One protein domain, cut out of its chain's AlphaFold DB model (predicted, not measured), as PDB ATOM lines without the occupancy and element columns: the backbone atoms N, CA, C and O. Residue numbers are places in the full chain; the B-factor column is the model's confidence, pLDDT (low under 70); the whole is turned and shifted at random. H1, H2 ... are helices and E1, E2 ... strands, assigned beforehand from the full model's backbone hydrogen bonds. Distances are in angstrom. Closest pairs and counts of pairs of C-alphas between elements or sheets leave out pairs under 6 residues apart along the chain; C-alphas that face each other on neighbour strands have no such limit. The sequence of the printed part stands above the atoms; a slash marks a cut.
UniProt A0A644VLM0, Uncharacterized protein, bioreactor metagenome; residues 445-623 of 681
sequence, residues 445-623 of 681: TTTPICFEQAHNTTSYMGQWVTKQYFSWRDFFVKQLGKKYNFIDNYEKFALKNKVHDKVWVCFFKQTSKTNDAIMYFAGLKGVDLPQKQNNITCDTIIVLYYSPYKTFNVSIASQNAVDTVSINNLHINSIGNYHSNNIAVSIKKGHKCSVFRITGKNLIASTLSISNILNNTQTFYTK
ATOM      1  N   THR A 445      43.749   0.798 -46.253       85.31
ATOM      2  CA  THR A 445      43.120   0.465 -44.962       85.31
ATOM      3  C   THR A 445      44.021   0.697 -43.749       85.31
ATOM      4  O   THR A 445      43.516   0.873 -42.638       85.31
ATOM      5  N   THR A 446      45.343   0.733 -43.940       88.50
ATOM      6  CA  THR A 446      46.326   0.977 -42.877       88.50
ATOM      7  C   THR A 446      46.682   2.455 -42.720       88.50
ATOM      8  O   THR A 446      47.230   2.827 -41.678       88.50
ATOM      9  N   THR A 447      46.334   3.302 -43.700       90.62
ATOM     10  CA  THR A 447      46.607   4.743 -43.686       90.62
ATOM     11  C   THR A 447      45.946   5.390 -42.464       90.62
ATOM     12  O   THR A 447      44.715   5.373 -42.365       90.62
ATOM     13  N   PRO A 448      46.719   5.964 -41.520       95.00
ATOM     14  CA  PRO A 448      46.149   6.566 -40.322       95.00
ATOM     15  C   PRO A 448      45.443   7.884 -40.642       95.00
ATOM     16  O   PRO A 448      46.074   8.813 -41.160       95.00
ATOM     17  N   ILE A 449      44.161   7.989 -40.274       95.69
ATOM     18  CA  ILE A 449      43.394   9.240 -40.364       95.69
ATOM     19  C   ILE A 449      42.747   9.579 -39.021       95.69
ATOM     20  O   ILE A 449      42.071   8.746 -38.413       95.69
ATOM     21  N   CYS A 450      42.933  10.816 -38.563       96.31
ATOM     22  CA  CYS A 450      42.216  11.354 -37.413       96.31
ATOM     23  C   CYS A 450      40.958  12.103 -37.857       96.31
ATOM     24  O   CYS A 450      41.058  13.015 -38.676       96.31
ATOM     25  N   PHE A 451      39.799  11.761 -37.290       94.81
ATOM     26  CA  PHE A 451      38.507  12.379 -37.613       94.81
ATOM     27  C   PHE A 451      37.908  13.228 -36.479       94.81
ATOM     28  O   PHE A 451      36.784  13.702 -36.619       94.81
ATOM     29  N   GLU A 452      38.639  13.493 -35.386       93.19
ATOM     30  CA  GLU A 452      38.093  14.193 -34.204       93.19
ATOM     31  C   GLU A 452      37.334  15.486 -34.565       93.19
ATOM     32  O   GLU A 452      36.182  15.671 -34.175       93.19
ATOM     33  N   GLN A 453      37.926  16.366 -35.378       90.94
ATOM     34  CA  GLN A 453      37.268  17.625 -35.744       90.94
ATOM     35  C   GLN A 453      36.118  17.469 -36.743       90.94
ATOM     36  O   GLN A 453      35.308  18.385 -36.856       90.94
ATOM     37  N   ALA A 454      35.973  16.321 -37.410       90.38
ATOM     38  CA  ALA A 454      34.806  16.041 -38.244       90.38
ATOM     39  C   ALA A 454      33.527  15.810 -37.418       90.38
ATOM     40  O   ALA A 454      32.427  15.890 -37.964       90.38
ATOM     41  N   HIS A 455      33.645  15.580 -36.101       89.44
ATOM     42  CA  HIS A 455      32.494  15.560 -35.191       89.44
ATOM     43  C   HIS A 455      31.968  16.963 -34.856       89.44
ATOM     44  O   HIS A 455      30.851  17.094 -34.349       89.44
ATOM     45  N   ASN A 456      32.759  18.011 -35.102       86.25
ATOM     46  CA  ASN A 456      32.410  19.375 -34.738       86.25
ATOM     47  C   ASN A 456      31.755  20.078 -35.921       86.25
ATOM     48  O   ASN A 456      32.319  20.141 -37.001       86.25
ATOM     49  N   THR A 457      30.582  20.665 -35.707       86.25
ATOM     50  CA  THR A 457      29.944  21.573 -36.665       86.25
ATOM     51  C   THR A 457      29.395  22.787 -35.924       86.25
ATOM     52  O   THR A 457      29.048  22.704 -34.746       86.25
ATOM     53  N   THR A 458      29.310  23.916 -36.620       85.12
ATOM     54  CA  THR A 458      28.619  25.123 -36.152       85.12
ATOM     55  C   THR A 458      27.116  25.093 -36.446       85.12
ATOM     56  O   THR A 458      26.441  26.096 -36.216       85.12
ATOM     57  N   SER A 459      26.602  23.999 -37.020       85.38
ATOM     58  CA  SER A 459      25.174  23.811 -37.278       85.38
ATOM     59  C   SER A 459      24.382  23.919 -35.980       85.38
ATOM     60  O   SER A 459      24.738  23.324 -34.962       85.38
ATOM     61  N   TYR A 460      23.285  24.671 -36.025       82.06
ATOM     62  CA  TYR A 460      22.427  24.841 -34.858       82.06
ATOM     63  C   TYR A 460      21.724  23.521 -34.509       82.06
ATOM     64  O   TYR A 460      21.592  23.168 -33.336       82.06
ATOM     65  N   MET A 461      21.326  22.776 -35.544       84.25
ATOM     66  CA  MET A 461      20.518  21.564 -35.421       84.25
ATOM     67  C   MET A 461      21.348  20.273 -35.420       84.25
ATOM     68  O   MET A 461      21.027  19.333 -34.700       84.25
ATOM     69  N   GLY A 462      22.426  20.221 -36.204       82.06
ATOM     70  CA  GLY A 462      23.208  19.014 -36.497       82.06
ATOM     71  C   GLY A 462      24.461  18.802 -35.638       82.06
ATOM     72  O   GLY A 462      25.190  17.827 -35.847       82.06
ATOM     73  N   GLN A 463      24.734  19.686 -34.670       83.88
ATOM     74  CA  GLN A 463      25.930  19.624 -33.808       83.88
ATOM     75  C   GLN A 463      25.992  18.423 -32.853       83.88
ATOM     76  O   GLN A 463      27.064  18.130 -32.322       83.88
ATOM     77  N   TRP A 464      24.873  17.739 -32.617       80.00
ATOM     78  CA  TRP A 464      24.787  16.608 -31.682       80.00
ATOM     79  C   TRP A 464      24.869  15.246 -32.366       80.00
ATOM     80  O   TRP A 464      25.266  14.273 -31.731       80.00
ATOM     81  N   VAL A 465      24.551  15.204 -33.660       84.25
ATOM     82  CA  VAL A 465      24.407  13.994 -34.483       84.25
ATOM     83  C   VAL A 465      25.586  13.029 -34.311       84.25
ATOM     84  O   VAL A 465      25.389  11.850 -34.056       84.25
ATOM     85  N   THR A 466      26.824  13.524 -34.399       82.50
ATOM     86  CA  THR A 466      28.051  12.708 -34.334       82.50
ATOM     87  C   THR A 466      28.652  12.610 -32.933       82.50
ATOM     88  O   THR A 466      29.722  12.029 -32.774       82.50
ATOM     89  N   LYS A 467      28.030  13.214 -31.914       80.12
ATOM     90  CA  LYS A 467      28.548  13.220 -30.532       80.12
ATOM     91  C   LYS A 467      28.000  12.072 -29.682       80.12
ATOM     92  O   LYS A 467      28.458  11.883 -28.559       80.12
ATOM     93  N   GLN A 468      27.022  11.330 -30.193       76.12
ATOM     94  CA  GLN A 468      26.345  10.244 -29.492       76.12
ATOM     95  C   GLN A 468      26.498   8.951 -30.294       76.12
ATOM     96  O   GLN A 468      26.138   8.930 -31.465       76.12
ATOM     97  N   TYR A 469      27.030   7.899 -29.664       74.44
ATOM     98  CA  TYR A 469      27.053   6.524 -30.195       74.44
ATOM     99  C   TYR A 469      27.612   6.366 -31.625       74.44
ATOM    100  O   TYR A 469      27.240   5.443 -32.337       74.44
ATOM    101  N   PHE A 470      28.519   7.252 -32.049       86.69
ATOM    102  CA  PHE A 470      29.033   7.292 -33.416       86.69
ATOM    103  C   PHE A 470      30.557   7.161 -33.467       86.69
ATOM    104  O   PHE A 470      31.271   7.833 -32.721       86.69
ATOM    105  N   SER A 471      31.044   6.365 -34.422       88.88
ATOM    106  CA  SER A 471      32.439   6.362 -34.858       88.88
ATOM    107  C   SER A 471      32.524   6.379 -36.379       88.88
ATOM    108  O   SER A 471      31.827   5.627 -37.067       88.88
ATOM    109  N   TRP A 472      33.454   7.174 -36.916       91.19
ATOM    110  CA  TRP A 472      33.740   7.167 -38.351       91.19
ATOM    111  C   TRP A 472      34.227   5.802 -38.827       91.19
ATOM    112  O   TRP A 472      33.951   5.398 -39.955       91.19
ATOM    113  N   ARG A 473      34.911   5.051 -37.961       90.56
ATOM    114  CA  ARG A 473      35.357   3.696 -38.279       90.56
ATOM    115  C   ARG A 473      34.180   2.789 -38.637       90.56
ATOM    116  O   ARG A 473      34.225   2.150 -39.685       90.56
ATOM    117  N   ASP A 474      33.150   2.746 -37.798       88.31
ATOM    118  CA  ASP A 474      32.000   1.852 -37.985       88.31
ATOM    119  C   ASP A 474      31.131   2.300 -39.166       88.31
ATOM    120  O   ASP A 474      30.703   1.473 -39.976       88.31
ATOM    121  N   PHE A 475      30.996   3.616 -39.360       90.12
ATOM    122  CA  PHE A 475      30.394   4.187 -40.565       90.12
ATOM    123  C   PHE A 475      31.054   3.665 -41.848       90.12
ATOM    124  O   PHE A 475      30.371   3.180 -42.749       90.12
ATOM    125  N   PHE A 476      32.388   3.686 -41.926       89.44
ATOM    126  CA  PHE A 476      33.099   3.206 -43.111       89.44
ATOM    127  C   PHE A 476      33.126   1.681 -43.252       89.44
ATOM    128  O   PHE A 476      33.209   1.180 -44.377       89.44
ATOM    129  N   VAL A 477      32.985   0.929 -42.155       87.69
ATOM    130  CA  VAL A 477      32.741  -0.519 -42.231       87.69
ATOM    131  C   VAL A 477      31.406  -0.790 -42.923       87.69
ATOM    132  O   VAL A 477      31.365  -1.626 -43.824       87.69
ATOM    133  N   LYS A 478      30.339  -0.058 -42.577       85.19
ATOM    134  CA  LYS A 478      29.039  -0.157 -43.259       85.19
ATOM    135  C   LYS A 478      29.130   0.265 -44.731       85.19
ATOM    136  O   LYS A 478      28.627  -0.461 -45.583       85.19
ATOM    137  N   GLN A 479      29.791   1.386 -45.030       85.50
ATOM    138  CA  GLN A 479      29.898   1.919 -46.397       85.50
ATOM    139  C   GLN A 479      30.727   1.039 -47.340       85.50
ATOM    140  O   GLN A 479      30.391   0.901 -48.513       85.50
ATOM    141  N   LEU A 480      31.843   0.486 -46.853       86.06
ATOM    142  CA  LEU A 480      32.882  -0.109 -47.708       86.06
ATOM    143  C   LEU A 480      33.178  -1.576 -47.397       86.06
ATOM    144  O   LEU A 480      33.978  -2.195 -48.096       86.06
ATOM    145  N   GLY A 481      32.604  -2.131 -46.328       83.38
ATOM    146  CA  GLY A 481      32.885  -3.494 -45.871       83.38
ATOM    147  C   GLY A 481      34.315  -3.701 -45.359       83.38
ATOM    148  O   GLY A 481      34.740  -4.842 -45.179       83.38
ATOM    149  N   LYS A 482      35.083  -2.625 -45.139       84.62
ATOM    150  CA  LYS A 482      36.500  -2.669 -44.745       84.62
ATOM    151  C   LYS A 482      36.727  -1.909 -43.443       84.62
ATOM    152  O   LYS A 482      36.139  -0.858 -43.210       84.62
ATOM    153  N   LYS A 483      37.626  -2.427 -42.604       88.81
ATOM    154  CA  LYS A 483      38.074  -1.758 -41.374       88.81
ATOM    155  C   LYS A 483      39.278  -0.874 -41.692       88.81
ATOM    156  O   LYS A 483      40.329  -1.392 -42.055       88.81
ATOM    157  N   TYR A 484      39.121   0.434 -41.522       90.12
ATOM    158  CA  TYR A 484      40.183   1.424 -41.709       90.12
ATOM    159  C   TYR A 484      40.821   1.839 -40.375       90.12
ATOM    160  O   TYR A 484      40.196   1.723 -39.315       90.12
ATOM    161  N   ASN A 485      42.059   2.343 -40.420       92.31
ATOM    162  CA  ASN A 485      42.765   2.921 -39.270       92.31
ATOM    163  C   ASN A 485      42.303   4.365 -38.988       92.31
ATOM    164  O   ASN A 485      43.075   5.322 -39.084       92.31
ATOM    165  N   PHE A 486      41.018   4.510 -38.668       94.75
ATOM    166  CA  PHE A 486      40.403   5.786 -38.304       94.75
ATOM    167  C   PHE A 486      40.316   5.921 -36.788       94.75
ATOM    168  O   PHE A 486      39.950   4.971 -36.092       94.75
ATOM    169  N   ILE A 487      40.699   7.092 -36.278       94.75
ATOM    170  CA  ILE A 487      40.698   7.395 -34.846       94.75
ATOM    171  C   ILE A 487      40.016   8.746 -34.618       94.75
ATOM    172  O   ILE A 487      40.464   9.781 -35.111       94.75
ATOM    173  N   ASP A 488      38.972   8.733 -33.798       93.19
ATOM    174  CA  ASP A 488      38.116   9.895 -33.517       93.19
ATOM    175  C   ASP A 488      38.631  10.758 -32.346       93.19
ATOM    176  O   ASP A 488      37.951  11.659 -31.870       93.19
ATOM    177  N   ASN A 489      39.847  10.478 -31.866       94.56
ATOM    178  CA  ASN A 489      40.525  11.212 -30.799       94.56
ATOM    179  C   ASN A 489      41.997  11.455 -31.162       94.56
ATOM    180  O   ASN A 489      42.785  10.521 -31.334       94.56
ATOM    181  N   TYR A 490      42.358  12.724 -31.256       95.56
ATOM    182  CA  TYR A 490      43.639  13.241 -31.687       95.56
ATOM    183  C   TYR A 490      44.760  12.878 -30.724       95.56
ATOM    184  O   TYR A 490      45.821  12.474 -31.180       95.56
ATOM    185  N   GLU A 491      44.547  12.945 -29.408       94.81
ATOM    186  CA  GLU A 491      45.588  12.583 -28.434       94.81
ATOM    187  C   GLU A 491      46.014  11.118 -28.597       94.81
ATOM    188  O   GLU A 491      47.200  10.812 -28.745       94.81
ATOM    189  N   LYS A 492      45.041  10.201 -28.679       94.94
ATOM    190  CA  LYS A 492      45.288   8.780 -28.966       94.94
ATOM    191  C   LYS A 492      45.919   8.582 -30.343       94.94
ATOM    192  O   LYS A 492      46.818   7.754 -30.491       94.94
ATOM    193  N   PHE A 493      45.467   9.332 -31.347       96.06
ATOM    194  CA  PHE A 493      46.023   9.281 -32.697       96.06
ATOM    195  C   PHE A 493      47.493   9.720 -32.735       96.06
ATOM    196  O   PHE A 493      48.319   9.018 -33.317       96.06
ATOM    197  N   ALA A 494      47.825  10.833 -32.083       94.75
ATOM    198  CA  ALA A 494      49.161  11.408 -32.033       94.75
ATOM    199  C   ALA A 494      50.145  10.504 -31.290       94.75
ATOM    200  O   ALA A 494      51.277  10.346 -31.734       94.75
ATOM    201  N   LEU A 495      49.712   9.861 -30.201       92.50
ATOM    202  CA  LEU A 495      50.536   8.892 -29.474       92.50
ATOM    203  C   LEU A 495      50.811   7.632 -30.302       92.50
ATOM    204  O   LEU A 495      51.944   7.159 -30.345       92.50
ATOM    205  N   LYS A 496      49.787   7.096 -30.976       94.44
ATOM    206  CA  LYS A 496      49.888   5.820 -31.695       94.44
ATOM    207  C   LYS A 496      50.657   5.925 -33.013       94.44
ATOM    208  O   LYS A 496      51.321   4.969 -33.395       94.44
ATOM    209  N   ASN A 497      50.562   7.054 -33.718       94.44
ATOM    210  CA  ASN A 497      50.992   7.134 -35.116       94.44
ATOM    211  C   ASN A 497      52.296   7.922 -35.345       94.44
ATOM    212  O   ASN A 497      52.579   8.289 -36.483       94.44
ATOM    213  N   LYS A 498      53.126   8.140 -34.310       92.12
ATOM    214  CA  LYS A 498      54.413   8.858 -34.452       92.12
ATOM    215  C   LYS A 498      55.408   8.205 -35.412       92.12
ATOM    216  O   LYS A 498      56.262   8.887 -35.959       92.12
ATOM    217  N   VAL A 499      55.303   6.894 -35.608       90.50
ATOM    218  CA  VAL A 499      56.242   6.097 -36.415       90.50
ATOM    219  C   VAL A 499      55.872   6.014 -37.899       90.50
ATOM    220  O   VAL A 499      56.602   5.406 -38.669       90.50
ATOM    221  N   HIS A 500      54.735   6.581 -38.311       90.50
ATOM    222  CA  HIS A 500      54.274   6.496 -39.696       90.50
ATOM    223  C   HIS A 500      54.885   7.595 -40.572       90.50
ATOM    224  O   HIS A 500      54.896   8.767 -40.194       90.50
ATOM    225  N   ASP A 501      55.293   7.234 -41.791       89.00
ATOM    226  CA  ASP A 501      55.860   8.176 -42.768       89.00
ATOM    227  C   ASP A 501      54.863   9.246 -43.217       89.00
ATOM    228  O   ASP A 501      55.243  10.383 -43.502       89.00
ATOM    229  N   LYS A 502      53.574   8.899 -43.267       92.38
ATOM    230  CA  LYS A 502      52.498   9.826 -43.606       92.38
ATOM    231  C   LYS A 502      51.252   9.526 -42.786       92.38
ATOM    232  O   LYS A 502      50.811   8.382 -42.696       92.38
ATOM    233  N   VAL A 503      50.676  10.576 -42.220       95.62
ATOM    234  CA  VAL A 503      49.421  10.559 -41.468       95.62
ATOM    235  C   VAL A 503      48.527  11.694 -41.953       95.62
ATOM    236  O   VAL A 503      49.025  12.706 -42.456       95.62
ATOM    237  N   TRP A 504      47.214  11.535 -41.786       96.56
ATOM    238  CA  TRP A 504      46.237  12.551 -42.170       96.56
ATOM    239  C   TRP A 504      45.384  12.977 -40.985       96.56
ATOM    240  O   TRP A 504      44.929  12.154 -40.192       96.56
ATOM    241  N   VAL A 505      45.136  14.276 -40.879       96.75
ATOM    242  CA  VAL A 505      44.255  14.836 -39.857       96.75
ATOM    243  C   VAL A 505      43.136  15.610 -40.536       96.75
ATOM    244  O   VAL A 505      43.396  16.541 -41.297       96.75
ATOM    245  N   CYS A 506      41.900  15.187 -40.281       95.94
ATOM    246  CA  CYS A 506      40.697  15.774 -40.841       95.94
ATOM    247  C   CYS A 506      40.235  16.970 -40.007       95.94
ATOM    248  O   CYS A 506      40.227  16.941 -38.772       95.94
ATOM    249  N   PHE A 507      39.807  18.004 -40.714       94.62
ATOM    250  CA  PHE A 507      39.184  19.201 -40.189       94.62
ATOM    251  C   PHE A 507      37.851  19.405 -40.903       94.62
ATOM    252  O   PHE A 507      37.744  19.176 -42.109       94.62
ATOM    253  N   PHE A 508      36.852  19.893 -40.172       93.06
ATOM    254  CA  PHE A 508      35.568  20.284 -40.738       93.06
ATOM    255  C   PHE A 508      35.176  21.667 -40.224       93.06
ATOM    256  O   PHE A 508      35.287  21.957 -39.032       93.06
ATOM    257  N   LYS A 509      34.729  22.536 -41.128       89.81
ATOM    258  CA  LYS A 509      34.120  23.822 -40.784       89.81
ATOM    259  C   LYS A 509      32.857  23.992 -41.623       89.81
ATOM    260  O   LYS A 509      32.835  23.657 -42.804       89.81
ATOM    261  N   GLN A 510      31.823  24.551 -41.014       88.19
ATOM    262  CA  GLN A 510      30.574  24.913 -41.675       88.19
ATOM    263  C   GLN A 510      30.325  26.405 -41.457       88.19
ATOM    264  O   GLN A 510      30.732  26.976 -40.447       88.19
ATOM    265  N   THR A 511      29.649  27.042 -42.405       80.19
ATOM    266  CA  THR A 511      29.106  28.391 -42.246       80.19
ATOM    267  C   THR A 511      27.614  28.332 -42.508       80.19
ATOM    268  O   THR A 511      27.169  28.101 -43.631       80.19
ATOM    269  N   SER A 512      26.823  28.546 -41.454       66.56
ATOM    270  CA  SER A 512      25.369  28.611 -41.590       66.56
ATOM    271  C   SER A 512      24.956  29.789 -42.465       66.56
ATOM    272  O   SER A 512      24.036  29.663 -43.246       66.56
ATOM    273  N   LYS A 513      25.676  30.918 -42.445       68.69
ATOM    274  CA  LYS A 513      25.285  32.121 -43.200       68.69
ATOM    275  C   LYS A 513      25.190  31.889 -44.710       68.69
ATOM    276  O   LYS A 513      24.221  32.322 -45.331       68.69
ATOM    277  N   THR A 514      26.192  31.231 -45.280       72.38
ATOM    278  CA  THR A 514      26.319  31.003 -46.726       72.38
ATOM    279  C   THR A 514      25.947  29.581 -47.149       72.38
ATOM    280  O   THR A 514      25.883  29.328 -48.347       72.38
ATOM    281  N   ASN A 515      25.622  28.697 -46.192       78.44
ATOM    282  CA  ASN A 515      25.401  27.262 -46.408       78.44
ATOM    283  C   ASN A 515      26.582  26.582 -47.116       78.44
ATOM    284  O   ASN A 515      26.392  25.739 -47.990       78.44
ATOM    285  N   ASP A 516      27.802  26.954 -46.723       87.88
ATOM    286  CA  ASP A 516      29.013  26.288 -47.198       87.88
ATOM    287  C   ASP A 516      29.555  25.340 -46.131       87.88
ATOM    288  O   ASP A 516      29.427  25.573 -44.921       87.88
ATOM    289  N   ALA A 517      30.246  24.307 -46.593       92.12
ATOM    290  CA  ALA A 517      31.014  23.412 -45.748       92.12
ATOM    291  C   ALA A 517      32.386  23.164 -46.371       92.12
ATOM    292  O   ALA A 517      32.527  23.066 -47.589       92.12
ATOM    293  N   ILE A 518      33.400  23.043 -45.525       93.25
ATOM    294  CA  ILE A 518      34.742  22.641 -45.918       93.25
ATOM    295  C   ILE A 518      35.164  21.456 -45.056       93.25
ATOM    296  O   ILE A 518      35.175  21.537 -43.828       93.25
ATOM    297  N   MET A 519      35.538  20.369 -45.718       95.06
ATOM    298  CA  MET A 519      36.284  19.271 -45.121       95.06
ATOM    299  C   MET A 519      37.676  19.272 -45.728       95.06
ATOM    300  O   MET A 519      37.819  19.353 -46.946       95.06
ATOM    301  N   TYR A 520      38.711  19.193 -44.904       95.62
ATOM    302  CA  TYR A 520      40.066  19.113 -45.425       95.62
ATOM    303  C   TYR A 520      40.953  18.196 -44.600       95.62
ATOM    304  O   TYR A 520      40.788  18.058 -43.390       95.62
ATOM    305  N   PHE A 521      41.905  17.570 -45.284       96.38
ATOM    306  CA  PHE A 521      42.832  16.600 -44.720       96.38
ATOM    307  C   PHE A 521      44.247  17.159 -44.802       96.38
ATOM    308  O   PHE A 521      44.777  17.351 -45.896       96.38
ATOM    309  N   ALA A 522      44.854  17.415 -43.646       96.88
ATOM    310  CA  ALA A 522      46.239  17.853 -43.534       96.88
ATOM    311  C   ALA A 522      47.167  16.635 -43.466       96.88
ATOM    312  O   ALA A 522      47.037  15.806 -42.565       96.88
ATOM    313  N   GLY A 523      48.081  16.525 -44.429       95.94
ATOM    314  CA  GLY A 523      49.038  15.433 -44.552       95.94
ATOM    315  C   GLY A 523      50.419  15.828 -44.037       95.94
ATOM    316  O   GLY A 523      51.041  16.756 -44.551       95.94
ATOM    317  N   LEU A 524      50.952  15.075 -43.081       95.69
ATOM    318  CA  LEU A 524      52.259  15.310 -42.452       95.69
ATOM    319  C   LEU A 524      52.928  13.988 -42.069       95.69
ATOM    320  O   LEU A 524      52.300  12.933 -42.172       95.69
ATOM    321  N   LYS A 525      54.195  14.025 -41.646       94.94
ATOM    322  CA  LYS A 525      54.854  12.842 -41.084       94.94
ATOM    323  C   LYS A 525      54.369  12.613 -39.656       94.94
ATOM    324  O   LYS A 525      54.106  13.567 -38.929       94.94
ATOM    325  N   GLY A 526      54.290  11.355 -39.233       92.94
ATOM    326  CA  GLY A 526      53.881  11.000 -37.874       92.94
ATOM    327  C   GLY A 526      54.773  11.629 -36.800       92.94
ATOM    328  O   GLY A 526      54.275  12.074 -35.767       92.94
ATOM    329  N   VAL A 527      56.079  11.732 -37.069       94.31
ATOM    330  CA  VAL A 527      57.064  12.344 -36.160       94.31
ATOM    331  C   VAL A 527      56.798  13.828 -35.889       94.31
ATOM    332  O   VAL A 527      57.153  14.314 -34.817       94.31
ATOM    333  N   ASP A 528      56.119  14.511 -36.813       94.25
ATOM    334  CA  ASP A 528      55.826  15.945 -36.748       94.25
ATOM    335  C   ASP A 528      54.470  16.241 -36.075       94.25
ATOM    336  O   ASP A 528      54.052  17.396 -36.008       94.25
ATOM    337  N   LEU A 529      53.754  15.221 -35.570       95.44
ATOM    338  CA  LEU A 529      52.463  15.405 -34.897       95.44
ATOM    339  C   LEU A 529      52.623  16.218 -33.593       95.44
ATOM    340  O   LEU A 529      53.241  15.732 -32.637       95.44
ATOM    341  N   PRO A 530      52.027  17.424 -33.493       93.75
ATOM    342  CA  PRO A 530      52.084  18.229 -32.276       93.75
ATOM    343  C   PRO A 530      51.153  17.682 -31.185       93.75
ATOM    344  O   PRO A 530      50.241  16.903 -31.453       93.75
ATOM    345  N   GLN A 531      51.310  18.162 -29.947       89.00
ATOM    346  CA  GLN A 531      50.408  17.807 -28.837       89.00
ATOM    347  C   GLN A 531      48.964  18.288 -29.047       89.00
ATOM    348  O   GLN A 531      48.029  17.631 -28.607       89.00
ATOM    349  N   LYS A 532      48.770  19.433 -29.715       90.75
ATOM    350  CA  LYS A 532      47.447  20.015 -29.984       90.75
ATOM    351  C   LYS A 532      47.182  20.056 -31.481       90.75
ATOM    352  O   LYS A 532      47.993  20.602 -32.224       90.75
ATOM    353  N   GLN A 533      46.008  19.587 -31.901       91.94
ATOM    354  CA  GLN A 533      45.613  19.529 -33.313       91.94
ATOM    355  C   GLN A 533      45.669  20.893 -34.026       91.94
ATOM    356  O   GLN A 533      46.040  20.975 -35.193       91.94
ATOM    357  N   ASN A 534      45.356  21.991 -33.331       88.56
ATOM    358  CA  ASN A 534      45.369  23.332 -33.931       88.56
ATOM    359  C   ASN A 534      46.773  23.838 -34.306       88.56
ATOM    360  O   ASN A 534      46.874  24.798 -35.071       88.56
ATOM    361  N   ASN A 535      47.826  23.185 -33.808       92.31
ATOM    362  CA  ASN A 535      49.222  23.539 -34.065       92.31
ATOM    363  C   ASN A 535      49.825  22.742 -35.234       92.31
ATOM    364  O   ASN A 535      51.038  22.754 -35.410       92.31
ATOM    365  N   ILE A 536      49.010  22.000 -35.994       95.19
ATOM    366  CA  ILE A 536      49.497  21.172 -37.101       95.19
ATOM    367  C   ILE A 536      50.116  22.042 -38.195       95.19
ATOM    368  O   ILE A 536      49.436  22.850 -38.835       95.19
ATOM    369  N   THR A 537      51.401  21.793 -38.436       95.88
ATOM    370  CA  THR A 537      52.137  22.204 -39.628       95.88
ATOM    371  C   THR A 537      52.247  21.020 -40.584       95.88
ATOM    372  O   THR A 537      52.606  19.921 -40.169       95.88
ATOM    373  N   CYS A 538      51.928  21.216 -41.859       96.12
ATOM    374  CA  CYS A 538      51.859  20.137 -42.844       96.12
ATOM    375  C   CYS A 538      52.467  20.539 -44.193       96.12
ATOM    376  O   CYS A 538      52.796  21.706 -44.409       96.12
ATOM    377  N   ASP A 539      52.638  19.563 -45.089       94.69
ATOM    378  CA  ASP A 539      53.184  19.795 -46.437       94.69
ATOM    379  C   ASP A 539      52.110  19.788 -47.546       94.69
ATOM    380  O   ASP A 539      52.322  20.255 -48.667       94.69
ATOM    381  N   THR A 540      50.945  19.220 -47.230       94.88
ATOM    382  CA  THR A 540      49.871  18.935 -48.175       94.88
ATOM    383  C   THR A 540      48.540  19.084 -47.462       94.88
ATOM    384  O   THR A 540      48.351  18.530 -46.380       94.88
ATOM    385  N   ILE A 541      47.590  19.759 -48.103       96.25
ATOM    386  CA  ILE A 541      46.193  19.786 -47.680       96.25
ATOM    387  C   ILE A 541      45.311  19.392 -48.858       96.25
ATOM    388  O   ILE A 541      45.406  19.976 -49.935       96.25
ATOM    389  N   ILE A 542      44.442  18.407 -48.652       94.56
ATOM    390  CA  ILE A 542      43.381  18.051 -49.598       94.56
ATOM    391  C   ILE A 542      42.100  18.715 -49.124       94.56
ATOM    392  O   ILE A 542      41.693  18.492 -47.987       94.56
ATOM    393  N   VAL A 543      41.478  19.527 -49.972       94.38
ATOM    394  CA  VAL A 543      40.290  20.309 -49.631       94.38
ATOM    395  C   VAL A 543      39.091  19.802 -50.415       94.38
ATOM    396  O   VAL A 543      39.161  19.668 -51.633       94.38
ATOM    397  N   LEU A 544      37.986  19.570 -49.712       93.38
ATOM    398  CA  LEU A 544      36.655  19.349 -50.255       93.38
ATOM    399  C   LEU A 544      35.776  20.514 -49.801       93.38
ATOM    400  O   LEU A 544      35.515  20.680 -48.609       93.38
ATOM    401  N   TYR A 545      35.331  21.332 -50.748       92.31
ATOM    402  CA  TYR A 545      34.528  22.518 -50.473       92.31
ATOM    403  C   TYR A 545      33.159  22.414 -51.140       92.31
ATOM    404  O   TYR A 545      33.057  22.322 -52.364       92.31
ATOM    405  N   TYR A 546      32.104  22.428 -50.330       91.00
ATOM    406  CA  TYR A 546      30.722  22.525 -50.778       91.00
ATOM    407  C   TYR A 546      30.270  23.972 -50.668       91.00
ATOM    408  O   TYR A 546      30.284  24.540 -49.577       91.00
ATOM    409  N   SER A 547      29.862  24.548 -51.795       86.31
ATOM    410  CA  SER A 547      29.299  25.889 -51.852       86.31
ATOM    411  C   SER A 547      28.392  26.045 -53.074       86.31
ATOM    412  O   SER A 547      28.689  25.474 -54.129       86.31
ATOM    413  N   PRO A 548      27.312  26.844 -52.989       77.12
ATOM    414  CA  PRO A 548      26.580  27.291 -54.169       77.12
ATOM    415  C   PRO A 548      27.418  28.204 -55.084       77.12
ATOM    416  O   PRO A 548      27.067  28.377 -56.253       77.12
ATOM    417  N   TYR A 549      28.514  28.791 -54.588       81.62
ATOM    418  CA  TYR A 549      29.409  29.635 -55.376       81.62
ATOM    419  C   TYR A 549      30.474  28.790 -56.086       81.62
ATOM    420  O   TYR A 549      31.122  27.933 -55.494       81.62
ATOM    421  N   LYS A 550      30.679  29.054 -57.382       80.06
ATOM    422  CA  LYS A 550      31.671  28.343 -58.217       80.06
ATOM    423  C   LYS A 550      33.053  29.002 -58.226       80.06
ATOM    424  O   LYS A 550      34.004  28.439 -58.766       80.06
ATOM    425  N   THR A 551      33.150  30.207 -57.677       87.25
ATOM    426  CA  THR A 551      34.383  30.985 -57.600       87.25
ATOM    427  C   THR A 551      34.500  31.548 -56.199       87.25
ATOM    428  O   THR A 551      33.544  32.127 -55.687       87.25
ATOM    429  N   PHE A 552      35.659  31.351 -55.588       90.94
ATOM    430  CA  PHE A 552      35.902  31.690 -54.195       90.94
ATOM    431  C   PHE A 552      37.385  31.988 -53.975       90.94
ATOM    432  O   PHE A 552      38.252  31.556 -54.732       90.94
ATOM    433  N   ASN A 553      37.679  32.753 -52.934       92.94
ATOM    434  CA  ASN A 553      39.029  33.036 -52.486       92.94
ATOM    435  C   ASN A 553      39.484  31.970 -51.486       92.94
ATOM    436  O   ASN A 553      38.778  31.698 -50.514       92.94
ATOM    437  N   VAL A 554      40.667  31.399 -51.699       94.12
ATOM    438  CA  VAL A 554      41.325  30.494 -50.747       94.12
ATOM    439  C   VAL A 554      42.475  31.238 -50.097       94.12
ATOM    440  O   VAL A 554      43.285  31.835 -50.801       94.12
ATOM    441  N   SER A 555      42.555  31.178 -48.767       94.75
ATOM    442  CA  SER A 555      43.618  31.802 -47.980       94.75
ATOM    443  C   SER A 555      44.191  30.837 -46.939       94.75
ATOM    444  O   SER A 555      43.440  30.127 -46.268       94.75
ATOM    445  N   ILE A 556      45.517  30.815 -46.787       96.38
ATOM    446  CA  ILE A 556      46.235  29.968 -45.823       96.38
ATOM    447  C   ILE A 556      47.556  30.615 -45.388       96.38
ATOM    448  O   ILE A 556      48.184  31.319 -46.175       96.38
ATOM    449  N   ALA A 557      47.994  30.373 -44.152       96.38
ATOM    450  CA  ALA A 557      49.300  30.813 -43.669       96.38
ATOM    451  C   ALA A 557      50.347  29.686 -43.681       96.38
ATOM    452  O   ALA A 557      50.046  28.528 -43.370       96.38
ATOM    453  N   SER A 558      51.594  30.044 -43.979       95.88
ATOM    454  CA  SER A 558      52.788  29.234 -43.720       95.88
ATOM    455  C   SER A 558      53.500  29.710 -42.450       95.88
ATOM    456  O   SER A 558      53.245  30.804 -41.935       95.88
ATOM    457  N   GLN A 559      54.407  28.889 -41.924       93.50
ATOM    458  CA  GLN A 559      55.225  29.274 -40.775       93.50
ATOM    459  C   GLN A 559      56.227  30.386 -41.124       93.50
ATOM    460  O   GLN A 559      56.434  31.281 -40.307       93.50
ATOM    461  N   ASN A 560      56.812  30.367 -42.329       92.31
ATOM    462  CA  ASN A 560      57.778  31.375 -42.773       92.31
ATOM    463  C   ASN A 560      57.270  32.140 -44.000       92.31
ATOM    464  O   ASN A 560      56.597  31.576 -44.863       92.31
ATOM    465  N   ALA A 561      57.659  33.411 -44.121       87.62
ATOM    466  CA  ALA A 561      57.281  34.275 -45.248       87.62
ATOM    467  C   ALA A 561      57.896  33.858 -46.600       87.62
ATOM    468  O   ALA A 561      57.385  34.225 -47.650       87.62
ATOM    469  N   VAL A 562      58.993  33.096 -46.574       88.25
ATOM    470  CA  VAL A 562      59.691  32.612 -47.779       88.25
ATOM    471  C   VAL A 562      59.136  31.288 -48.313       88.25
ATOM    472  O   VAL A 562      59.544  30.845 -49.383       88.25
ATOM    473  N   ASP A 563      58.239  30.631 -47.570       91.62
ATOM    474  CA  ASP A 563      57.668  29.352 -47.986       91.62
ATOM    475  C   ASP A 563      56.721  29.572 -49.177       91.62
ATOM    476  O   ASP A 563      55.821  30.406 -49.124       91.62
ATOM    477  N   THR A 564      56.900  28.814 -50.261       92.31
ATOM    478  CA  THR A 564      56.011  28.873 -51.430       92.31
ATOM    479  C   THR A 564      54.802  27.966 -51.240       92.31
ATOM    480  O   THR A 564      54.956  26.815 -50.818       92.31
ATOM    481  N   VAL A 565      53.622  28.447 -51.631       94.69
ATOM    482  CA  VAL A 565      52.375  27.674 -51.604       94.69
ATOM    483  C   VAL A 565      51.793  27.578 -53.009       94.69
ATOM    484  O   VAL A 565      51.830  28.542 -53.777       94.69
ATOM    485  N   SER A 566      51.247  26.412 -53.339       92.62
ATOM    486  CA  SER A 566      50.608  26.137 -54.621       92.62
ATOM    487  C   SER A 566      49.241  25.488 -54.433       92.62
ATOM    488  O   SER A 566      49.063  24.650 -53.552       92.62
ATOM    489  N   ILE A 567      48.283  25.834 -55.293       90.94
ATOM    490  CA  ILE A 567      46.984  25.163 -55.420       90.94
ATOM    491  C   ILE A 567      46.982  24.399 -56.742       90.94
ATOM    492  O   ILE A 567      47.153  25.002 -57.795       90.94
ATOM    493  N   ASN A 568      46.813  23.075 -56.702       87.88
ATOM    494  CA  ASN A 568      46.883  22.193 -57.874       87.88
ATOM    495  C   ASN A 568      48.122  22.467 -58.748       87.88
ATOM    496  O   ASN A 568      48.040  22.536 -59.970       87.88
ATOM    497  N   ASN A 569      49.277  22.628 -58.092       84.31
ATOM    498  CA  ASN A 569      50.577  22.959 -58.690       84.31
ATOM    499  C   ASN A 569      50.710  24.383 -59.269       84.31
ATOM    500  O   ASN A 569      51.762  24.710 -59.808       84.31
ATOM    501  N   LEU A 570      49.709  25.255 -59.112       85.75
ATOM    502  CA  LEU A 570      49.798  26.677 -59.462       85.75
ATOM    503  C   LEU A 570      50.207  27.498 -58.238       85.75
ATOM    504  O   LEU A 570      49.495  27.492 -57.233       85.75
ATOM    505  N   HIS A 571      51.330  28.212 -58.316       89.56
ATOM    506  CA  HIS A 571      51.782  29.097 -57.239       89.56
ATOM    507  C   HIS A 571      50.755  30.195 -56.953       89.56
ATOM    508  O   HIS A 571      50.212  30.806 -57.876       89.56
ATOM    509  N   ILE A 572      50.494  30.445 -55.670       90.25
ATOM    510  CA  ILE A 572      49.566  31.492 -55.238       90.25
ATOM    511  C   ILE A 572      50.300  32.699 -54.657       90.25
ATOM    512  O   ILE A 572      51.427  32.590 -54.184       90.25
ATOM    513  N   ASN A 573      49.650  33.861 -54.726       87.81
ATOM    514  CA  ASN A 573      50.227  35.121 -54.269       87.81
ATOM    515  C   ASN A 573      50.422  35.119 -52.749       87.81
ATOM    516  O   ASN A 573      49.571  34.603 -52.020       87.81
ATOM    517  N   SER A 574      51.500  35.752 -52.281       90.31
ATOM    518  CA  SER A 574      51.830  35.868 -50.862       90.31
ATOM    519  C   SER A 574      51.987  37.323 -50.412       90.31
ATOM    520  O   SER A 574      52.464  38.184 -51.151       90.31
ATOM    521  N   ILE A 575      51.573  37.600 -49.176       88.69
ATOM    522  CA  ILE A 575      51.858  38.832 -48.438       88.69
ATOM    523  C   ILE A 575      52.400  38.400 -47.074       88.69
ATOM    524  O   ILE A 575      51.654  37.946 -46.203       88.69
ATOM    525  N   GLY A 576      53.719  38.496 -46.895       91.00
ATOM    526  CA  GLY A 576      54.389  37.915 -45.733       91.00
ATOM    527  C   GLY A 576      54.212  36.396 -45.712       91.00
ATOM    528  O   GLY A 576      54.515  35.722 -46.688       91.00
ATOM    529  N   ASN A 577      53.711  35.854 -44.604       92.56
ATOM    530  CA  ASN A 577      53.434  34.425 -44.459       92.56
ATOM    531  C   ASN A 577      51.995  34.022 -44.837       92.56
ATOM    532  O   ASN A 577      51.634  32.858 -44.668       92.56
ATOM    533  N   TYR A 578      51.170  34.956 -45.318       93.69
ATOM    534  CA  TYR A 578      49.806  34.684 -45.770       93.69
ATOM    535  C   TYR A 578      49.755  34.533 -47.284       93.69
ATOM    536  O   TYR A 578      50.243  35.388 -48.018       93.69
ATOM    537  N   HIS A 579      49.097  33.475 -47.745       94.69
ATOM    538  CA  HIS A 579      48.961  33.123 -49.153       94.69
ATOM    539  C   HIS A 579      47.491  33.135 -49.536       94.69
ATOM    540  O   HIS A 579      46.673  32.554 -48.822       94.69
ATOM    541  N   SER A 580      47.136  33.798 -50.638       93.94
ATOM    542  CA  SER A 580      45.740  33.953 -51.050       93.94
ATOM    543  C   SER A 580      45.583  34.073 -52.560       93.94
ATOM    544  O   SER A 580      46.350  34.784 -53.207       93.94
ATOM    545  N   ASN A 581      44.559  33.430 -53.123       93.12
ATOM    546  CA  ASN A 581      44.119  33.685 -54.495       93.12
ATOM    547  C   ASN A 581      42.654  33.314 -54.734       93.12
ATOM    548  O   ASN A 581      42.092  32.439 -54.073       93.12
ATOM    549  N   ASN A 582      42.054  33.977 -55.723       92.62
ATOM    550  CA  ASN A 582      40.753  33.607 -56.264       92.62
ATOM    551  C   ASN A 582      40.890  32.351 -57.131       92.62
ATOM    552  O   ASN A 582      41.744  32.296 -58.016       92.62
ATOM    553  N   ILE A 583      40.030  31.360 -56.912       89.75
ATOM    554  CA  ILE A 583      39.991  30.136 -57.710       89.75
ATOM    555  C   ILE A 583      38.576  29.827 -58.192       89.75
ATOM    556  O   ILE A 583      37.586  30.084 -57.508       89.75
ATOM    557  N   ALA A 584      38.495  29.245 -59.383       86.56
ATOM    558  CA  ALA A 584      37.302  28.623 -59.932       86.56
ATOM    559  C   ALA A 584      37.624  27.153 -60.217       86.56
ATOM    560  O   ALA A 584      38.452  26.846 -61.079       86.56
ATOM    561  N   VAL A 585      36.990  26.247 -59.469       79.56
ATOM    562  CA  VAL A 585      37.220  24.802 -59.581       79.56
ATOM    563  C   VAL A 585      36.063  24.163 -60.337       79.56
ATOM    564  O   VAL A 585      34.897  24.363 -59.993       79.56
ATOM    565  N   SER A 586      36.365  23.376 -61.368       71.44
ATOM    566  CA  SER A 586      35.338  22.603 -62.071       71.44
ATOM    567  C   SER A 586      34.809  21.483 -61.167       71.44
ATOM    568  O   SER A 586      35.557  20.571 -60.810       71.44
ATOM    569  N   ILE A 587      33.524  21.522 -60.813       70.31
ATOM    570  CA  ILE A 587      32.877  20.456 -60.036       70.31
ATOM    571  C   ILE A 587      32.622  19.252 -60.953       70.31
ATOM    572  O   ILE A 587      32.041  19.402 -62.030       70.31
ATOM    573  N   LYS A 588      33.041  18.059 -60.517       66.56
ATOM    574  CA  LYS A 588      32.816  16.799 -61.238       66.56
ATOM    575  C   LYS A 588      31.313  16.508 -61.353       66.56
ATOM    576  O   LYS A 588      30.565  16.678 -60.388       66.56
ATOM    577  N   LYS A 589      30.863  16.046 -62.524       60.34
ATOM    578  CA  LYS A 589      29.458  15.678 -62.766       60.34
ATOM    579  C   LYS A 589      29.006  14.625 -61.744       60.34
ATOM    580  O   LYS A 589      29.702  13.644 -61.521       60.34
ATOM    581  N   GLY A 590      27.851  14.847 -61.118       63.62
ATOM    582  CA  GLY A 590      27.313  13.957 -60.081       63.62
ATOM    583  C   GLY A 590      27.825  14.223 -58.660       63.62
ATOM    584  O   GLY A 590      27.348  13.583 -57.729       63.62
ATOM    585  N   HIS A 591      28.727  15.191 -58.465       71.62
ATOM    586  CA  HIS A 591      29.218  15.571 -57.140       71.62
ATOM    587  C   HIS A 591      28.897  17.024 -56.808       71.62
ATOM    588  O   HIS A 591      28.703  17.861 -57.686       71.62
ATOM    589  N   LYS A 592      28.832  17.312 -55.506       78.81
ATOM    590  CA  LYS A 592      28.470  18.634 -54.980       78.81
ATOM    591  C   LYS A 592      29.677  19.451 -54.497       78.81
ATOM    592  O   LYS A 592      29.524  20.633 -54.208       78.81
ATOM    593  N   CYS A 593      30.862  18.842 -54.396       86.62
ATOM    594  CA  CYS A 593      32.048  19.471 -53.811       86.62
ATOM    595  C   CYS A 593      33.108  19.807 -54.864       86.62
ATOM    596  O   CYS A 593      33.413  19.000 -55.742       86.62
ATOM    597  N   SER A 594      33.717  20.981 -54.720       88.12
ATOM    598  CA  SER A 594      34.978  21.339 -55.369       88.12
ATOM    599  C   SER A 594      36.128  20.673 -54.625       88.12
ATOM    600  O   SER A 594      36.210  20.806 -53.403       88.12
ATOM    601  N   VAL A 595      37.015  19.980 -55.340       88.69
ATOM    602  CA  VAL A 595      38.150  19.286 -54.725       88.69
ATOM    603  C   VAL A 595      39.462  19.794 -55.293       88.69
ATOM    604  O   VAL A 595      39.654  19.845 -56.506       88.69
ATOM    605  N   PHE A 596      40.368  20.211 -54.419       90.56
ATOM    606  CA  PHE A 596      41.668  20.727 -54.821       90.56
ATOM    607  C   PHE A 596      42.726  20.446 -53.759       90.56
ATOM    608  O   PHE A 596      42.429  20.243 -52.580       90.56
ATOM    609  N   ARG A 597      43.983  20.443 -54.192       92.56
ATOM    610  CA  ARG A 597      45.147  20.173 -53.358       92.56
ATOM    611  C   ARG A 597      45.954  21.447 -53.157       92.56
ATOM    612  O   ARG A 597      46.299  22.117 -54.123       92.56
ATOM    613  N   ILE A 598      46.302  21.734 -51.911       94.75
ATOM    614  CA  ILE A 598      47.272  22.761 -51.536       94.75
ATOM    615  C   ILE A 598      48.580  22.057 -51.175       94.75
ATOM    616  O   ILE A 598      48.571  21.100 -50.399       94.75
ATOM    617  N   THR A 599      49.698  22.509 -51.729       94.81
ATOM    618  CA  THR A 599      51.045  22.036 -51.385       94.81
ATOM    619  C   THR A 599      51.931  23.210 -51.000       94.81
ATOM    620  O   THR A 599      51.805  24.303 -51.542       94.81
ATOM    621  N   GLY A 600      52.822  23.000 -50.041       92.69
ATOM    622  CA  GLY A 600      53.743  24.029 -49.568       92.69
ATOM    623  C   GLY A 600      54.498  23.552 -48.339       92.69
ATOM    624  O   GLY A 600      54.140  22.542 -47.746       92.69
ATOM    625  N   LYS A 601      55.559  24.249 -47.945       91.19
ATOM    626  CA  LYS A 601      56.323  23.888 -46.745       91.19
ATOM    627  C   LYS A 601      55.693  24.537 -45.506       91.19
ATOM    628  O   LYS A 601      55.309  25.701 -45.558       91.19
ATOM    629  N   ASN A 602      55.606  23.797 -44.397       93.31
ATOM    630  CA  ASN A 602      55.158  24.297 -43.087       93.31
ATOM    631  C   ASN A 602      53.798  25.033 -43.108       93.31
ATOM    632  O   ASN A 602      53.642  26.091 -42.495       93.31
ATOM    633  N   LEU A 603      52.807  24.490 -43.817       96.62
ATOM    634  CA  LEU A 603      51.454  25.049 -43.880       96.62
ATOM    635  C   LEU A 603      50.748  24.908 -42.528       96.62
ATOM    636  O   LEU A 603      50.646  23.795 -42.013       96.62
ATOM    637  N   ILE A 604      50.200  25.995 -41.983       96.31
ATOM    638  CA  ILE A 604      49.462  25.980 -40.712       96.31
ATOM    639  C   ILE A 604      48.004  25.605 -40.994       96.31
ATOM    640  O   ILE A 604      47.188  26.456 -41.360       96.31
ATOM    641  N   ALA A 605      47.657  24.330 -40.810       95.19
ATOM    642  CA  ALA A 605      46.386  23.768 -41.276       95.19
ATOM    643  C   ALA A 605      45.146  24.500 -40.731       95.19
ATOM    644  O   ALA A 605      44.193  24.751 -41.468       95.19
ATOM    645  N   SER A 606      45.179  24.914 -39.463       93.69
ATOM    646  CA  SER A 606      44.062  25.592 -38.791       93.69
ATOM    647  C   SER A 606      43.704  26.958 -39.400       93.69
ATOM    648  O   SER A 606      42.550  27.394 -39.281       93.69
ATOM    649  N   THR A 607      44.648  27.600 -40.102       95.00
ATOM    650  CA  THR A 607      44.481  28.923 -40.730       95.00
ATOM    651  C   THR A 607      43.769  28.887 -42.079       95.00
ATOM    652  O   THR A 607      43.398  29.949 -42.579       95.00
ATOM    653  N   LEU A 608      43.534  27.700 -42.654       95.25
ATOM    654  CA  LEU A 608      42.819  27.577 -43.920       95.25
ATOM    655  C   LEU A 608      41.425  28.210 -43.809       95.25
ATOM    656  O   LEU A 608      40.612  27.842 -42.945       95.25
ATOM    657  N   SER A 609      41.169  29.149 -44.715       92.69
ATOM    658  CA  SER A 609      39.920  29.886 -44.848       92.69
ATOM    659  C   SER A 609      39.518  29.968 -46.318       92.69
ATOM    660  O   SER A 609      40.364  30.145 -47.196       92.69
ATOM    661  N   ILE A 610      38.217  29.844 -46.579       91.69
ATOM    662  CA  ILE A 610      37.627  30.037 -47.902       91.69
ATOM    663  C   ILE A 610      36.537  31.094 -47.778       91.69
ATOM    664  O   ILE A 610      35.703  31.030 -46.874       91.69
ATOM    665  N   SER A 611      36.557  32.070 -48.680       87.75
ATOM    666  CA  SER A 611      35.608  33.178 -48.724       87.75
ATOM    667  C   SER A 611      34.953  33.261 -50.096       87.75
ATOM    668  O   SER A 611      35.634  33.245 -51.116       87.75
ATOM    669  N   ASN A 612      33.635  33.446 -50.129       83.88
ATOM    670  CA  ASN A 612      32.910  33.736 -51.373       83.88
ATOM    671  C   ASN A 612      33.042  35.206 -51.811       83.88
ATOM    672  O   ASN A 612      32.513  35.596 -52.848       83.88
ATOM    673  N   ILE A 613      33.730  36.034 -51.019       84.44
ATOM    674  CA  ILE A 613      34.128  37.388 -51.405       84.44
ATOM    675  C   ILE A 613      35.501  37.290 -52.064       84.44
ATOM    676  O   ILE A 613      36.472  36.882 -51.420       84.44
ATOM    677  N   LEU A 614      35.559  37.663 -53.339       86.75
ATOM    678  CA  LEU A 614      36.780  37.660 -54.135       86.75
ATOM    679  C   LEU A 614      37.687  38.826 -53.728       86.75
ATOM    680  O   LEU A 614      37.207  39.913 -53.405       86.75
ATOM    681  N   ASN A 615      38.998  38.603 -53.753       84.50
ATOM    682  CA  ASN A 615      39.981  39.676 -53.610       84.50
ATOM    683  C   ASN A 615      40.260  40.331 -54.983       84.50
ATOM    684  O   ASN A 615      39.752  39.882 -56.010       84.50
ATOM    685  N   ASN A 616      41.105  41.364 -55.022       82.19
ATOM    686  CA  ASN A 616      41.462  42.054 -56.270       82.19
ATOM    687  C   ASN A 616      42.457  41.273 -57.162       82.19
ATOM    688  O   ASN A 616      43.007  41.853 -58.096       82.19
ATOM    689  N   THR A 617      42.738  39.992 -56.884       79.12
ATOM    690  CA  THR A 617      43.664  39.184 -57.694       79.12
ATOM    691  C   THR A 617      42.943  38.437 -58.817       79.12
ATOM    692  O   THR A 617      41.724  38.244 -58.801       79.12
ATOM    693  N   GLN A 618      43.705  38.022 -59.831       83.69
ATOM    694  CA  GLN A 618      43.179  37.243 -60.948       83.69
ATOM    695  C   GLN A 618      42.631  35.890 -60.470       83.69
ATOM    696  O   GLN A 618      43.234  35.220 -59.633       83.69
ATOM    697  N   THR A 619      41.500  35.473 -61.039       86.88
ATOM    698  CA  THR A 619      40.925  34.147 -60.795       86.88
ATOM    699  C   THR A 619      41.685  33.080 -61.570       86.88
ATOM    700  O   THR A 619      41.782  33.142 -62.797       86.88
ATOM    701  N   PHE A 620      42.167  32.061 -60.863       85.19
ATOM    702  CA  PHE A 620      42.742  30.871 -61.476       85.19
ATOM    703  C   PHE A 620      41.669  29.820 -61.736       85.19
ATOM    704  O   PHE A 620      40.937  29.415 -60.834       85.19
ATOM    705  N   TYR A 621      41.605  29.347 -62.976       81.44
ATOM    706  CA  TYR A 621      40.770  28.213 -63.345       81.44
ATOM    707  C   TYR A 621      41.578  26.935 -63.168       81.44
ATOM    708  O   TYR A 621      42.629  26.773 -63.785       81.44
ATOM    709  N   THR A 622      41.091  26.025 -62.330       73.19
ATOM    710  CA  THR A 622      41.734  24.728 -62.120       73.19
ATOM    711  C   THR A 622      40.728  23.596 -62.225       73.19
ATOM    712  O   THR A 622      39.573  23.712 -61.813       73.19
ATOM    713  N   LYS A 623      41.196  22.458 -62.744       71.19
ATOM    714  CA  LYS A 623      40.452  21.201 -62.677       71.19
ATOM    715  C   LYS A 623      40.468  20.653 -61.252       71.19
ATOM    716  O   LYS A 623      41.341  21.006 -60.455       71.19
TER     717      LYS A 623
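What this domain is: This is residues 445 to 623 of the 681 residues of an uncharacterized protein of bioreactor metagenome (UniProt A0A644VLM0). Two strongly twisted sheets, E1 E2 E3 E8 E5 and the smaller E4 E6 E7 E9 E10, are partly face to face as a sandwich. The E1 end of the larger sheet runs on past the smaller one; H1 and H3 lie by that end, with H2 farther out. The 179 printed residues hold H1 to H3, then E1 to E10; the class is mixed, with under half of the residues in named elements. The first sheet is antiparallel in that order; the second is branched and mixed. The whole is compact, with a radius of gyration of the C-alphas of 16.6 A and spans of 46 by 36 by 28 A.

How they stand to each other: H1, residues 452 to 455, and H3, residues 490 to 496, are close but not clearly touching: their closest C-alphas, of Glu 452 and Tyr 490, are 6.2 A apart. H2, residues 472 to 480, is apart from both. E1, residues 503 to 511, comes closest to H1 at the C-alphas of Phe 508 and Ala 454, 5.0 A apart. E2, residues 516 to 524, forms a hairpin with E1, with N 505 and O 522 at 3.0 A. E3, residues 537 to 546, forms a hairpin with E2, with N 519 and O 544 at 2.9 A; E1 E2 E3 are a meander, each strand the antiparallel neighbour of the one before. E7, residues 578 to 585, is antiparallel to E4, residues 551 to 557, with N 554 and O 581 at 3.0 A, and forms a hairpin with E6, residues 573 to 575, with N 575 and O 578 at 2.8 A. E8, residues 593 to 604, is antiparallel to E3, with N 541 and O 598 at 2.8 A, and to E5, residues 565 to 567, with N 566 and O 599 at 2.8 A. E9, residues 609 to 611, is antiparallel to E4, with N 555 and O 609 at 2.9 A. E10, residues 619 to 622, is parallel to E7, with N 584 and O 620 at 2.8 A. H1 is on the first sheet, over none of its strands, its height of 4.4 A only just above the sheet's level; H3 only grazes it. In H2 and H3 every O i to N i+4 pair is within hydrogen-bond range; H1 is too short for one.

Where its parts are: H1 begins at C-alpha 452 (38.093, 14.193, -34.204). H2 is 11.9 A long, E1 27.0 A, E2 26.1 A, E3 24.1 A and E8 22.7 A. E10 ends at C-alpha 622 (41.734, 24.728, -62.120).

The domain as a whole: The C-alphas farthest apart, of Gly 481 and Asn 616, are 47.5 A apart. The printed part has no cut; the links H1 to H2 and E2 to E3 are long. Residues 512 to 513 and 588 to 590 have pLDDT under 70.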